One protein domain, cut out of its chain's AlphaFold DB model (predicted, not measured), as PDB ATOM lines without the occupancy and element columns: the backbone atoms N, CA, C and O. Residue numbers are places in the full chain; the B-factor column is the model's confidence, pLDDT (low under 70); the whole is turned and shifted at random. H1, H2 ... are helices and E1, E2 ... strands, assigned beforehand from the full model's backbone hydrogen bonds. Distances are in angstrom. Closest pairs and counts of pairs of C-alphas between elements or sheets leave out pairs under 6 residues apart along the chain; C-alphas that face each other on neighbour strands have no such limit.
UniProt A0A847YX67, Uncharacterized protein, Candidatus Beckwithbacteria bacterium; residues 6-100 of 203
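AT A GLANCE: This is residues 6 to 100 of the 203 residues of an uncharacterized protein of Candidatus Beckwithbacteria bacterium (UniProt A0A847YX67). A small, strongly twisted sheet of three strands has the long helix H2 lying over it, along E2. H1 folds back beside H2 to make a helical hairpin, and H3 packs near E1 and the Gln 55 end of E2, turned crosswise to H1. The printed part has 95 residues, with three named helices and three named strands in the order E1 H1 H2 E2 H3 E3; the sheet runs E1 E2 E3, antiparallel throughout, and the class is mixed, helices and strands. The whole is compact, with a radius of gyration of the C-alphas of 13.0 A and spans of 33 by 30 by 27 A.

IN THESE COORDINATES: E1 is residues 6 to 8, 6.6 A long, from C-alpha 6 at (-29.346, -4.938, -8.662). H1 is residues 10 to 20, 15.0 A long. H2, residues 28 to 45, is the longest helix at 25.8 A, and its C-alpha 28 is at (-35.365, 1.343, -22.386). E2, residues 48 to 55, is 22.6 A long. H3 is residues 70 to 80, 14.6 A long. E3 is residues 89 to 95, 19.8 A long, and ends with C-alpha 95 at (-34.200, 5.209, 5.525).

HOW THE PARTS SIT: In the sheet, E1 and E3 are edge strands. E1 and E2 are antiparallel at 145 degrees, with N 8 and O 51 within hydrogen-bond range at 2.8 A. E2 and E3 are antiparallel at 140 degrees, with N 52 and O 90 at 2.8 A and N 92 and O 50 at 3.0 A. Residues 94 to 95 of E3 also pair, antiparallel, with residues 98 to 99. The arrangement is two layers, helices on one face of a sheet, with H2 and H3 as its helices. H2 is on the sheet at a height of 9.0 A and runs along the strands, at 24 degrees to E2 on the local plane; the closest C-alphas of H2 and E2 are those of Glu 42 and Gln 48, 5.5 A apart. H3 is on the sheet through its residues 73 to 80, and its closest C-alpha to E2 is that of Tyr 80, 5.5 A from that of Gln 55. H1 is only just not on the sheet, with 4 pairs of C-alphas within 10 A. H1 and H2 form a hairpin: they touch, closest at the C-alphas of Ala 10 and Val 35, 5.7 A apart, with a shallow tilt of 22 degrees, opposite ways. H1 and H3 touch, closest at the C-alphas of Tyr 16 and Leu 70, 6.0 A apart, and are about perpendicular at 85 degrees. H2 and H3 are apart. In H1, H2 and H3, every O i to N i+4 pair is within hydrogen-bond range.

THE WHOLE: The two C-alphas farthest apart, those of His 25 and Ala 96, are 37.4 A apart. The printed part has no cut. The link from E2 to H3, residues 56 to 69, is long. The mean pLDDT of the printed part is 89.0, and one residue, Asn 64, is under 70.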
ATOM      1  N   PHE A   6     -30.201  -6.097  -8.482       84.94
ATOM      2  CA  PHE A   6     -29.346  -4.938  -8.662       84.94
ATOM      3  C   PHE A   6     -30.046  -3.677  -8.156       84.94
ATOM      4  O   PHE A   6     -31.205  -3.454  -8.495       84.94
ATOM      5  N   PHE A   7     -29.349  -2.851  -7.372       86.62
ATOM      6  CA  PHE A   7     -29.870  -1.593  -6.826       86.62
ATOM      7  C   PHE A   7     -29.260  -0.400  -7.550       86.62
ATOM      8  O   PHE A   7     -28.047  -0.346  -7.756       86.62
ATOM      9  N   LEU A   8     -30.094   0.580  -7.886       88.00
ATOM     10  CA  LEU A   8     -29.713   1.688  -8.745       88.00
ATOM     11  C   LEU A   8     -30.299   3.021  -8.273       88.00
ATOM     12  O   LEU A   8     -31.484   3.134  -7.950       88.00
ATOM     13  N   ASN A   9     -29.465   4.062  -8.301       86.69
ATOM     14  CA  ASN A   9     -29.913   5.444  -8.157       86.69
ATOM     15  C   ASN A   9     -30.493   5.951  -9.493       86.69
ATOM     16  O   ASN A   9     -29.909   5.733 -10.554       86.69
ATOM     17  N   ALA A  10     -31.617   6.665  -9.452       90.38
ATOM     18  CA  ALA A  10     -32.250   7.208 -10.650       90.38
ATOM     19  C   ALA A  10     -31.340   8.139 -11.467       90.38
ATOM     20  O   ALA A  10     -31.458   8.161 -12.689       90.38
ATOM     21  N   GLU A  11     -30.406   8.863 -10.844       92.12
ATOM     22  CA  GLU A  11     -29.583   9.833 -11.576       92.12
ATOM     23  C   GLU A  11     -28.606   9.186 -12.560       92.12
ATOM     24  O   GLU A  11     -28.455   9.661 -13.686       92.12
ATOM     25  N   ILE A  12     -28.003   8.052 -12.199       91.81
ATOM     26  CA  ILE A  12     -27.148   7.319 -13.140       91.81
ATOM     27  C   ILE A  12     -27.988   6.651 -14.243       91.81
ATOM     28  O   ILE A  12     -27.557   6.594 -15.395       91.81
ATOM     29  N   LEU A  13     -29.226   6.233 -13.939       92.81
ATOM     30  CA  LEU A  13     -30.147   5.686 -14.940       92.81
ATOM     31  C   LEU A  13     -30.592   6.753 -15.948       92.81
ATOM     32  O   LEU A  13     -30.612   6.492 -17.149       92.81
ATOM     33  N   LYS A  14     -30.889   7.973 -15.484       93.94
ATOM     34  CA  LYS A  14     -31.195   9.129 -16.342       93.94
ATOM     35  C   LYS A  14     -30.035   9.438 -17.290       93.94
ATOM     36  O   LYS A  14     -30.253   9.662 -18.480       93.94
ATOM     37  N   GLN A  15     -28.800   9.411 -16.787       94.12
ATOM     38  CA  GLN A  15     -27.609   9.605 -17.615       94.12
ATOM     39  C   GLN A  15     -27.431   8.481 -18.647       94.12
ATOM     40  O   GLN A  15     -27.181   8.772 -19.818       94.12
ATOM     41  N   TYR A  16     -27.634   7.219 -18.255       94.25
ATOM     42  CA  TYR A  16     -27.619   6.086 -19.184       94.25
ATOM     43  C   TYR A  16     -28.664   6.246 -20.292       94.25
ATOM     44  O   TYR A  16     -28.328   6.130 -21.468       94.25
ATOM     45  N   LEU A  17     -29.906   6.584 -19.940       93.06
ATOM     46  CA  LEU A  17     -30.985   6.804 -20.904       93.06
ATOM     47  C   LEU A  17     -30.667   7.943 -21.875       93.06
ATOM     48  O   LEU A  17     -30.968   7.838 -23.060       93.06
ATOM     49  N   LYS A  18     -30.017   9.006 -21.397       93.25
ATOM     50  CA  LYS A  18     -29.590  10.127 -22.240       93.25
ATOM     51  C   LYS A  18     -28.494   9.736 -23.236       93.25
ATOM     52  O   LYS A  18     -28.493  10.244 -24.352       93.25
ATOM     53  N   GLN A  19     -27.548   8.889 -22.831       94.06
ATOM     54  CA  GLN A  19     -26.365   8.573 -23.638       94.06
ATOM     55  C   GLN A  19     -26.539   7.336 -24.529       94.06
ATOM     56  O   GLN A  19     -26.057   7.329 -25.659       94.06
ATOM     57  N   TYR A  20     -27.213   6.298 -24.032       92.75
ATOM     58  CA  TYR A  20     -27.352   5.001 -24.707       92.75
ATOM     59  C   TYR A  20     -28.806   4.608 -24.984       92.75
ATOM     60  O   TYR A  20     -29.035   3.595 -25.646       92.75
ATOM     61  N   GLY A  21     -29.784   5.369 -24.483       87.81
ATOM     62  CA  GLY A  21     -31.195   5.037 -24.628       87.81
ATOM     63  C   GLY A  21     -31.628   4.985 -26.092       87.81
ATOM     64  O   GLY A  21     -31.412   5.913 -26.867       87.81
ATOM     65  N   ARG A  22     -32.295   3.893 -26.464       84.56
ATOM     66  CA  ARG A  22     -32.814   3.628 -27.816       84.56
ATOM     67  C   ARG A  22     -34.286   4.021 -27.975       84.56
ATOM     68  O   ARG A  22     -34.894   3.762 -29.012       84.56
ATOM     69  N   GLY A  23     -34.871   4.641 -26.950       79.75
ATOM     70  CA  GLY A  23     -36.233   5.170 -26.966       79.75
ATOM     71  C   GLY A  23     -37.334   4.119 -26.788       79.75
ATOM     72  O   GLY A  23     -37.091   2.967 -26.424       79.75
ATOM     73  N   VAL A  24     -38.576   4.539 -27.052       76.00
ATOM     74  CA  VAL A  24     -39.823   3.852 -26.648       76.00
ATOM     75  C   VAL A  24     -40.090   2.498 -27.318       76.00
ATOM     76  O   VAL A  24     -40.933   1.727 -26.851       76.00
ATOM     77  N   HIS A  25     -39.395   2.197 -28.415       78.44
ATOM     78  CA  HIS A  25     -39.519   0.922 -29.128       78.44
ATOM     79  C   HIS A  25     -38.551  -0.156 -28.612       78.44
ATOM     80  O   HIS A  25     -38.702  -1.324 -28.961       78.44
ATOM     81  N   SER A  26     -37.595   0.214 -27.758       84.75
ATOM     82  CA  SER A  26     -36.660  -0.699 -27.085       84.75
ATOM     83  C   SER A  26     -37.104  -0.991 -25.647       84.75
ATOM     84  O   SER A  26     -38.010  -0.327 -25.167       84.75
ATOM     85  N   LYS A  27     -36.452  -1.903 -24.911       82.50
ATOM     86  CA  LYS A  27     -36.730  -2.089 -23.467       82.50
ATOM     87  C   LYS A  27     -36.431  -0.857 -22.604       82.50
ATOM     88  O   LYS A  27     -36.918  -0.772 -21.484       82.50
ATOM     89  N   ASP A  28     -35.732   0.143 -23.138       87.75
ATOM     90  CA  ASP A  28     -35.365   1.343 -22.386       87.75
ATOM     91  C   ASP A  28     -36.590   2.165 -21.927       87.75
ATOM     92  O   ASP A  28     -36.466   2.995 -21.025       87.75
ATOM     93  N   TYR A  29     -37.792   1.916 -22.478       88.06
ATOM     94  CA  TYR A  29     -39.024   2.503 -21.930       88.06
ATOM     95  C   TYR A  29     -39.299   2.041 -20.492       88.06
ATOM     96  O   TYR A  29     -39.835   2.821 -19.711       88.06
ATOM     97  N   GLU A  30     -38.936   0.809 -20.122       92.38
ATOM     98  CA  GLU A  30     -39.160   0.269 -18.772       92.38
ATOM     99  C   GLU A  30     -38.272   0.991 -17.762       92.38
ATOM    100  O   GLU A  30     -38.733   1.417 -16.702       92.38
ATOM    101  N   PHE A  31     -37.024   1.250 -18.150       93.25
ATOM    102  CA  PHE A  31     -36.082   2.048 -17.376       93.25
ATOM    103  C   PHE A  31     -36.573   3.487 -17.198       93.25
ATOM    104  O   PHE A  31     -36.592   3.990 -16.075       93.25
ATOM    105  N   ALA A  32     -37.044   4.139 -18.265       92.25
ATOM    106  CA  ALA A  32     -37.605   5.486 -18.169       92.25
ATOM    107  C   ALA A  32     -38.836   5.534 -17.244       92.25
ATOM    108  O   ALA A  32     -38.959   6.430 -16.409       92.25
ATOM    109  N   ILE A  33     -39.722   4.540 -17.337       94.44
ATOM    110  CA  ILE A  33     -40.892   4.429 -16.458       94.44
ATOM    111  C   ILE A  33     -40.478   4.221 -15.005       94.44
ATOM    112  O   ILE A  33     -41.079   4.837 -14.132       94.44
ATOM    113  N   SER A  34     -39.455   3.410 -14.732       95.75
ATOM    114  CA  SER A  34     -38.986   3.169 -13.361       95.75
ATOM    115  C   SER A  34     -38.505   4.452 -12.671       95.75
ATOM    116  O   SER A  34     -38.774   4.654 -11.487       95.75
ATOM    117  N   VAL A  35     -37.884   5.367 -13.427       95.19
ATOM    118  CA  VAL A  35     -37.480   6.694 -12.940       95.19
ATOM    119  C   VAL A  35     -38.702   7.532 -12.564       95.19
ATOM    120  O   VAL A  35     -38.758   8.068 -11.462       95.19
ATOM    121  N   HIS A  36     -39.707   7.603 -13.437       94.38
ATOM    122  CA  HIS A  36     -40.918   8.380 -13.159       94.38
ATOM    123  C   HIS A  36     -41.795   7.765 -12.067       94.38
ATOM    124  O   HIS A  36     -42.415   8.490 -11.292       94.38
ATOM    125  N   ALA A  37     -41.844   6.437 -11.983       95.31
ATOM    126  CA  ALA A  37     -42.510   5.742 -10.894       95.31
ATOM    127  C   ALA A  37     -41.830   6.089  -9.565       95.31
ATOM    128  O   ALA A  37     -42.516   6.482  -8.629       95.31
ATOM    129  N   LYS A  38     -40.494   6.038  -9.494       95.56
ATOM    130  CA  LYS A  38     -39.749   6.467  -8.304       95.56
ATOM    131  C   LYS A  38     -40.145   7.881  -7.878       95.56
ATOM    132  O   LYS A  38     -40.562   8.059  -6.743       95.56
ATOM    133  N   GLU A  39     -40.061   8.853  -8.785       94.62
ATOM    134  CA  GLU A  39     -40.401  10.257  -8.496       94.62
ATOM    135  C   GLU A  39     -41.835  10.398  -7.958       94.62
ATOM    136  O   GLU A  39     -42.057  11.058  -6.945       94.62
ATOM    137  N   TYR A  40     -42.797   9.707  -8.576       93.12
ATOM    138  CA  TYR A  40     -44.187   9.690  -8.121       93.12
ATOM    139  C   TYR A  40     -44.344   9.125  -6.702       93.12
ATOM    140  O   TYR A  40     -45.061   9.701  -5.884       93.12
ATOM    141  N   PHE A  41     -43.710   7.990  -6.401       93.06
ATOM    142  CA  PHE A  41     -43.837   7.342  -5.093       93.06
ATOM    143  C   PHE A  41     -43.085   8.092  -3.993       93.06
ATOM    144  O   PHE A  41     -43.594   8.165  -2.876       93.06
ATOM    145  N   GLU A  42     -41.934   8.694  -4.299       94.12
ATOM    146  CA  GLU A  42     -41.221   9.558  -3.352       94.12
ATOM    147  C   GLU A  42     -42.068  10.763  -2.948       94.12
ATOM    148  O   GLU A  42     -42.168  11.069  -1.762       94.12
ATOM    149  N   GLU A  43     -42.734  11.403  -3.914       91.94
ATOM    150  CA  GLU A  43     -43.652  12.510  -3.641       91.94
ATOM    151  C   GLU A  43     -44.875  12.044  -2.838       91.94
ATOM    152  O   GLU A  43     -45.271  12.691  -1.871       91.94
ATOM    153  N   LYS A  44     -45.485  10.915  -3.223       89.19
ATOM    154  CA  LYS A  44     -46.726  10.431  -2.600       89.19
ATOM    155  C   LYS A  44     -46.549   9.916  -1.183       89.19
ATOM    156  O   LYS A  44     -47.459  10.096  -0.382       89.19
ATOM    157  N   LEU A  45     -45.428   9.261  -0.908       89.56
ATOM    158  CA  LEU A  45     -45.170   8.602   0.370       89.56
ATOM    159  C   LEU A  45     -44.196   9.386   1.252       89.56
ATOM    160  O   LEU A  45     -43.934   8.962   2.371       89.56
ATOM    161  N   ASN A  46     -43.641  10.501   0.758       91.00
ATOM    162  CA  ASN A  46     -42.602  11.273   1.443       91.00
ATOM    163  C   ASN A  46     -41.441  10.381   1.940       91.00
ATOM    164  O   ASN A  46     -40.947  10.516   3.058       91.00
ATOM    165  N   GLN A  47     -41.041   9.430   1.097       92.25
ATOM    166  CA  GLN A  47     -40.122   8.340   1.419       92.25
ATOM    167  C   GLN A  47     -39.144   8.171   0.260       92.25
ATOM    168  O   GLN A  47     -39.577   8.091  -0.879       92.25
ATOM    169  N   GLN A  48     -37.838   8.096   0.526       94.38
ATOM    170  CA  GLN A  48     -36.840   7.867  -0.524       94.38
ATOM    171  C   GLN A  48     -36.855   6.422  -1.020       94.38
ATOM    172  O   GLN A  48     -37.051   5.493  -0.228       94.38
ATOM    173  N   PHE A  49     -36.569   6.233  -2.309       94.50
ATOM    174  CA  PHE A  49     -36.508   4.916  -2.944       94.50
ATOM    175  C   PHE A  49     -35.238   4.726  -3.780       94.50
ATOM    176  O   PHE A  49     -34.674   5.667  -4.337       94.50
ATOM    177  N   VAL A  50     -34.820   3.473  -3.948       93.56
ATOM    178  CA  VAL A  50     -33.914   3.051  -5.028       93.56
ATOM    179  C   VAL A  50     -34.649   2.140  -6.001       93.56
ATOM    180  O   VAL A  50     -35.577   1.424  -5.619       93.56
ATOM    181  N   ILE A  51     -34.230   2.172  -7.263       94.62
ATOM    182  CA  ILE A  51     -34.791   1.327  -8.318       94.62
ATOM    183  C   ILE A  51     -34.049   0.003  -8.302       94.62
ATOM    184  O   ILE A  51     -32.824  -0.022  -8.149       94.62
ATOM    185  N   THR A  52     -34.774  -1.093  -8.476       92.25
ATOM    186  CA  THR A  52     -34.177  -2.419  -8.516       92.25
ATOM    187  C   THR A  52     -34.617  -3.224  -9.722       92.25
ATOM    188  O   THR A  52     -35.799  -3.214 -10.061       92.25
ATOM    189  N   PHE A  53     -33.683  -3.980 -10.292       91.38
ATOM    190  CA  PHE A  53     -33.934  -4.914 -11.388       91.38
ATOM    191  C   PHE A  53     -33.482  -6.319 -11.006       91.38
ATOM    192  O   PHE A  53     -32.505  -6.489 -10.266       91.38
ATOM    193  N   GLU A  54     -34.196  -7.322 -11.509       89.81
ATOM    194  CA  GLU A  54     -33.788  -8.714 -11.371       89.81
ATOM    195  C   GLU A  54     -32.606  -9.014 -12.300       89.81
ATOM    196  O   GLU A  54     -32.563  -8.585 -13.454       89.81
ATOM    197  N   GLN A  55     -31.622  -9.738 -11.780       87.44
ATOM    198  CA  GLN A  55     -30.438 -10.153 -12.513       87.44
ATOM    199  C   GLN A  55     -30.491 -11.640 -12.840       87.44
ATOM    200  O   GLN A  55     -30.949 -12.460 -12.040       87.44
ATOM    201  N   ASN A  56     -29.939 -11.984 -13.998       88.25
ATOM    202  CA  ASN A  56     -29.856 -13.350 -14.470       88.25
ATOM    203  C   ASN A  56     -28.804 -14.178 -13.718       88.25
ATOM    204  O   ASN A  56     -28.079 -13.711 -12.837       88.25
ATOM    205  N   SER A  57     -28.729 -15.462 -14.061       85.12
ATOM    206  CA  SER A  57     -27.834 -16.420 -13.398       85.12
ATOM    207  C   SER A  57     -26.361 -16.328 -13.827       85.12
ATOM    208  O   SER A  57     -25.527 -17.075 -13.300       85.12
ATOM    209  N   LYS A  58     -26.001 -15.442 -14.769       85.12
ATOM    210  CA  LYS A  58     -24.605 -15.287 -15.201       85.12
ATOM    211  C   LYS A  58     -23.775 -14.696 -14.062       85.12
ATOM    212  O   LYS A  58     -24.172 -13.750 -13.392       85.12
ATOM    213  N   ARG A  59     -22.579 -15.252 -13.856       82.06
ATOM    214  CA  ARG A  59     -21.651 -14.775 -12.822       82.06
ATOM    215  C   ARG A  59     -21.046 -13.431 -13.225       82.06
ATOM    216  O   ARG A  59     -20.571 -13.290 -14.347       82.06
ATOM    217  N   HIS A  60     -20.983 -12.502 -12.278       82.88
ATOM    218  CA  HIS A  60     -20.273 -11.232 -12.398       82.88
ATOM    219  C   HIS A  60     -19.638 -10.853 -11.054       82.88
ATOM    220  O   HIS A  60     -20.059 -11.334 -10.003       82.88
ATOM    221  N   ASN A  61     -18.661  -9.946 -11.080       81.56
ATOM    222  CA  ASN A  61     -17.938  -9.503  -9.881       81.56
ATOM    223  C   ASN A  61     -18.417  -8.145  -9.343       81.56
ATOM    224  O   ASN A  61     -17.764  -7.561  -8.480       81.56
ATOM    225  N   PHE A  62     -19.532  -7.615  -9.857       82.12
ATOM    226  CA  PHE A  62     -20.098  -6.374  -9.335       82.12
ATOM    227  C   PHE A  62     -20.500  -6.520  -7.861       82.12
ATOM    228  O   PHE A  62     -21.104  -7.534  -7.501       82.12
ATOM    229  N   PRO A  63     -20.203  -5.521  -7.008       77.00
ATOM    230  CA  PRO A  63     -20.704  -5.503  -5.642       77.00
ATOM    231  C   PRO A  63     -22.235  -5.541  -5.613       77.00
ATOM    232  O   PRO A  63     -22.893  -4.934  -6.451       77.00
ATOM    233  N   ASN A  64     -22.817  -6.162  -4.586       67.88
ATOM    234  CA  ASN A  64     -24.274  -6.154  -4.401       67.88
ATOM    235  C   ASN A  64     -24.836  -4.735  -4.181       67.88
ATOM    236  O   ASN A  64     -26.012  -4.484  -4.425       67.88
ATOM    237  N   ARG A  65     -24.007  -3.814  -3.666       71.12
ATOM    238  CA  ARG A  65     -24.355  -2.408  -3.431       71.12
ATOM    239  C   ARG A  65     -23.192  -1.518  -3.833       71.12
ATOM    240  O   ARG A  65     -22.151  -1.534  -3.181       71.12
ATOM    241  N   PHE A  66     -23.378  -0.756  -4.898       80.19
ATOM    242  CA  PHE A  66     -22.450   0.271  -5.352       80.19
ATOM    243  C   PHE A  66     -23.170   1.197  -6.331       80.19
ATOM    244  O   PHE A  66     -24.226   0.854  -6.860       80.19
ATOM    245  N   THR A  67     -22.577   2.356  -6.589       83.44
ATOM    246  CA  THR A  67     -22.998   3.220  -7.690       83.44
ATOM    247  C   THR A  67     -22.176   2.836  -8.921       83.44
ATOM    248  O   THR A  67     -20.961   3.053  -8.900       83.44
ATOM    249  N   PRO A  68     -22.773   2.237  -9.967       88.56
ATOM    250  CA  PRO A  68     -22.033   1.857 -11.165       88.56
ATOM    251  C   PRO A  68     -21.563   3.090 -11.943       88.56
ATOM    252  O   PRO A  68     -22.203   4.143 -11.914       88.56
ATOM    253  N   SER A  69     -20.479   2.943 -12.705       91.19
ATOM    254  CA  SER A  69     -20.205   3.850 -13.820       91.19
ATOM    255  C   SER A  69     -21.223   3.636 -14.949       91.19
ATOM    256  O   SER A  69     -21.926   2.625 -14.988       91.19
ATOM    257  N   LEU A  70     -21.293   4.566 -15.905       92.50
ATOM    258  CA  LEU A  70     -22.220   4.445 -17.036       92.50
ATOM    259  C   LEU A  70     -21.971   3.201 -17.897       92.50
ATOM    260  O   LEU A  70     -22.924   2.522 -18.269       92.50
ATOM    261  N   GLU A  71     -20.709   2.867 -18.171       92.12
ATOM    262  CA  GLU A  71     -20.369   1.662 -18.941       92.12
ATOM    263  C   GLU A  71     -20.683   0.380 -18.159       92.12
ATOM    264  O   GLU A  71     -21.193  -0.576 -18.734       92.12
ATOM    265  N   GLN A  72     -20.470   0.376 -16.837       91.75
ATOM    266  CA  GLN A  72     -20.873  -0.752 -15.989       91.75
ATOM    267  C   GLN A  72     -22.391  -0.921 -15.975       91.75
ATOM    268  O   GLN A  72     -22.885  -2.037 -16.099       91.75
ATOM    269  N   LEU A  73     -23.145   0.177 -15.861       92.00
ATOM    270  CA  LEU A  73     -24.603   0.135 -15.913       92.00
ATOM    271  C   LEU A  73     -25.086  -0.405 -17.262       92.00
ATOM    272  O   LEU A  73     -25.957  -1.270 -17.298       92.00
ATOM    273  N   ARG A  74     -24.484   0.045 -18.366       91.88
ATOM    274  CA  ARG A  74     -24.766  -0.484 -19.703       91.88
ATOM    275  C   ARG A  74     -24.500  -1.984 -19.787       91.88
ATOM    276  O   ARG A  74     -25.352  -2.714 -20.290       91.88
ATOM    277  N   GLU A  75     -23.352  -2.453 -19.309       91.75
ATOM    278  CA  GLU A  75     -23.023  -3.882 -19.281       91.75
ATOM    279  C   GLU A  75     -24.059  -4.671 -18.466       91.75
ATOM    280  O   GLU A  75     -24.588  -5.673 -18.948       91.75
ATOM    281  N   ILE A  76     -24.419  -4.178 -17.276       90.19
ATOM    282  CA  ILE A  76     -25.422  -4.793 -16.398       90.19
ATOM    283  C   ILE A  76     -26.771  -4.915 -17.090       90.19
ATOM    284  O   ILE A  76     -27.287  -6.028 -17.205       90.19
ATOM    285  N   LEU A  77     -27.307  -3.810 -17.603       89.31
ATOM    286  CA  LEU A  77     -28.635  -3.787 -18.213       89.31
ATOM    287  C   LEU A  77     -28.710  -4.604 -19.509       89.31
ATOM    288  O   LEU A  77     -29.778  -5.099 -19.849       89.31
ATOM    289  N   THR A  78     -27.597  -4.776 -20.229       87.56
ATOM    290  CA  THR A  78     -27.581  -5.514 -21.505       87.56
ATOM    291  C   THR A  78     -27.205  -6.987 -21.369       87.56
ATOM    292  O   THR A  78     -27.629  -7.800 -22.187       87.56
ATOM    293  N   THR A  79     -26.401  -7.347 -20.367       88.12
ATOM    294  CA  THR A  79     -25.802  -8.689 -20.260       88.12
ATOM    295  C   THR A  79     -26.330  -9.481 -19.072       88.12
ATOM    296  O   THR A  79     -26.480 -10.708 -19.183       88.12
ATOM    297  N   TYR A  80     -26.593  -8.800 -17.954       89.00
ATOM    298  CA  TYR A  80     -26.894  -9.406 -16.653       89.00
ATOM    299  C   TYR A  80     -28.328  -9.164 -16.177       89.00
ATOM    300  O   TYR A  80     -28.723  -9.776 -15.193       89.00
ATOM    301  N   ASN A  81     -29.118  -8.328 -16.851       87.19
ATOM    302  CA  ASN A  81     -30.541  -8.177 -16.557       87.19
ATOM    303  C   ASN A  81     -31.287  -9.482 -16.885       87.19
ATOM    304  O   ASN A  81     -31.042 -10.087 -17.934       87.19
ATOM    305  N   GLU A  82     -32.156  -9.941 -15.986       87.50
ATOM    306  CA  GLU A  82     -33.103 -11.017 -16.295       87.50
ATOM    307  C   GLU A  82     -34.276 -10.412 -17.065       87.50
ATOM    308  O   GLU A  82     -34.811  -9.361 -16.710       87.50
ATOM    309  N   GLU A  83     -34.651 -11.056 -18.162       83.25
ATOM    310  CA  GLU A  83     -35.741 -10.610 -19.017       83.25
ATOM    311  C   GLU A  83     -36.965 -11.514 -18.852       83.25
ATOM    312  O   GLU A  83     -36.850 -12.664 -18.443       83.25
ATOM    313  N   ASP A  84     -38.145 -10.994 -19.200       81.44
ATOM    314  CA  ASP A  84     -39.415 -11.736 -19.201       81.44
ATOM    315  C   ASP A  84     -39.823 -12.287 -17.823       81.44
ATOM    316  O   ASP A  84     -40.499 -13.313 -17.695       81.44
ATOM    317  N   THR A  85     -39.461 -11.547 -16.778       84.81
ATOM    318  CA  THR A  85     -39.834 -11.836 -15.398       84.81
ATOM    319  C   THR A  85     -41.274 -11.376 -15.099       84.81
ATOM    320  O   THR A  85     -41.863 -10.538 -15.799       84.81
ATOM    321  N   PRO A  86     -41.892 -11.897 -14.022       85.81
ATOM    322  CA  PRO A  86     -43.154 -11.368 -13.502       85.81
ATOM    323  C   PRO A  86     -43.052  -9.958 -12.892       85.81
ATOM    324  O   PRO A  86     -44.094  -9.424 -12.503       85.81
ATOM    325  N   VAL A  87     -41.834  -9.411 -12.761       91.25
ATOM    326  CA  VAL A  87     -41.520  -8.109 -12.154       91.25
ATOM    327  C   VAL A  87     -40.469  -7.387 -13.003       91.25
ATOM    328  O   VAL A  87     -39.281  -7.688 -12.909       91.25
ATOM    329  N   ASP A  88     -40.896  -6.404 -13.792       93.50
ATOM    330  CA  ASP A  88     -40.003  -5.631 -14.667       93.50
ATOM    331  C   ASP A  88     -39.064  -4.704 -13.867       93.50
ATOM    332  O   ASP A  88     -37.924  -4.478 -14.264       93.50
ATOM    333  N   PHE A  89     -39.514  -4.174 -12.722       95.25
ATOM    334  CA  PHE A  89     -38.667  -3.472 -11.748       95.25
ATOM    335  C   PHE A  89     -39.324  -3.451 -10.364       95.25
ATOM    336  O   PHE A  89     -40.511  -3.738 -10.225       95.25
ATOM    337  N   ALA A  90     -38.585  -3.059  -9.330       95.62
ATOM    338  CA  ALA A  90     -39.169  -2.745  -8.029       95.62
ATOM    339  C   ALA A  90     -38.590  -1.455  -7.437       95.62
ATOM    340  O   ALA A  90     -37.528  -0.984  -7.848       95.62
ATOM    341  N   LEU A  91     -39.312  -0.872  -6.482       95.69
ATOM    342  CA  LEU A  91     -38.863   0.279  -5.702       95.69
ATOM    343  C   LEU A  91     -38.617  -0.158  -4.261       95.69
ATOM    344  O   LEU A  91     -39.550  -0.574  -3.575       95.69
ATOM    345  N   ALA A  92     -37.371  -0.073  -3.800       94.25
ATOM    346  CA  ALA A  92     -37.001  -0.423  -2.430       94.25
ATOM    347  C   ALA A  92     -36.837   0.854  -1.586       94.25
ATOM    348  O   ALA A  92     -36.033   1.711  -1.970       94.25
ATOM    349  N   PRO A  93     -37.583   1.019  -0.478       94.06
ATOM    350  CA  PRO A  93     -37.470   2.197   0.367       94.06
ATOM    351  C   PRO A  93     -36.126   2.249   1.092       94.06
ATOM    352  O   PRO A  93     -35.522   1.222   1.430       94.06
ATOM    353  N   VAL A  94     -35.669   3.479   1.316       92.00
ATOM    354  CA  VAL A  94     -34.403   3.809   1.967       92.00
ATOM    355  C   VAL A  94     -34.643   4.747   3.143       92.00
ATOM    356  O   VAL A  94     -35.156   5.848   2.967       92.00
ATOM    357  N   SER A  95     -34.192   4.360   4.332       90.75
ATOM    358  CA  SER A  95     -34.200   5.209   5.525       90.75
ATOM    359  C   SER A  95     -32.790   5.333   6.084       90.75
ATOM    360  O   SER A  95     -32.090   4.331   6.244       90.75
ATOM    361  N   ALA A  96     -32.345   6.570   6.331       86.88
ATOM    362  CA  ALA A  96     -30.980   6.885   6.768       86.88
ATOM    363  C   ALA A  96     -29.902   6.128   5.954       86.88
ATOM    364  O   ALA A  96     -29.034   5.456   6.518       86.88
ATOM    365  N   ASP A  97     -30.022   6.180   4.621       81.56
ATOM    366  CA  ASP A  97     -29.145   5.513   3.644       81.56
ATOM    367  C   ASP A  97     -29.112   3.972   3.720       81.56
ATOM    368  O   ASP A  97     -28.206   3.317   3.193       81.56
ATOM    369  N   LYS A  98     -30.114   3.349   4.354       86.25
ATOM    370  CA  LYS A  98     -30.252   1.891   4.465       86.25
ATOM    371  C   LYS A  98     -31.568   1.407   3.868       86.25
ATOM    372  O   LYS A  98     -32.614   1.998   4.094       86.25
ATOM    373  N   LEU A  99     -31.511   0.289   3.140       87.00
ATOM    374  CA  LEU A  99     -32.709  -0.406   2.661       87.00
ATOM    375  C   LEU A  99     -33.540  -0.911   3.842       87.00
ATOM    376  O   LEU A  99     -32.988  -1.557   4.735       87.00
ATOM    377  N   GLU A 100     -34.853  -0.716   3.785       87.50
ATOM    378  CA  GLU A 100     -35.771  -1.177   4.839       87.50
ATOM    379  C   GLU A 100     -36.071  -2.685   4.788       87.50
ATOM    380  O   GLU A 100     -36.710  -3.235   5.679       87.50
TER     381      GLU A 100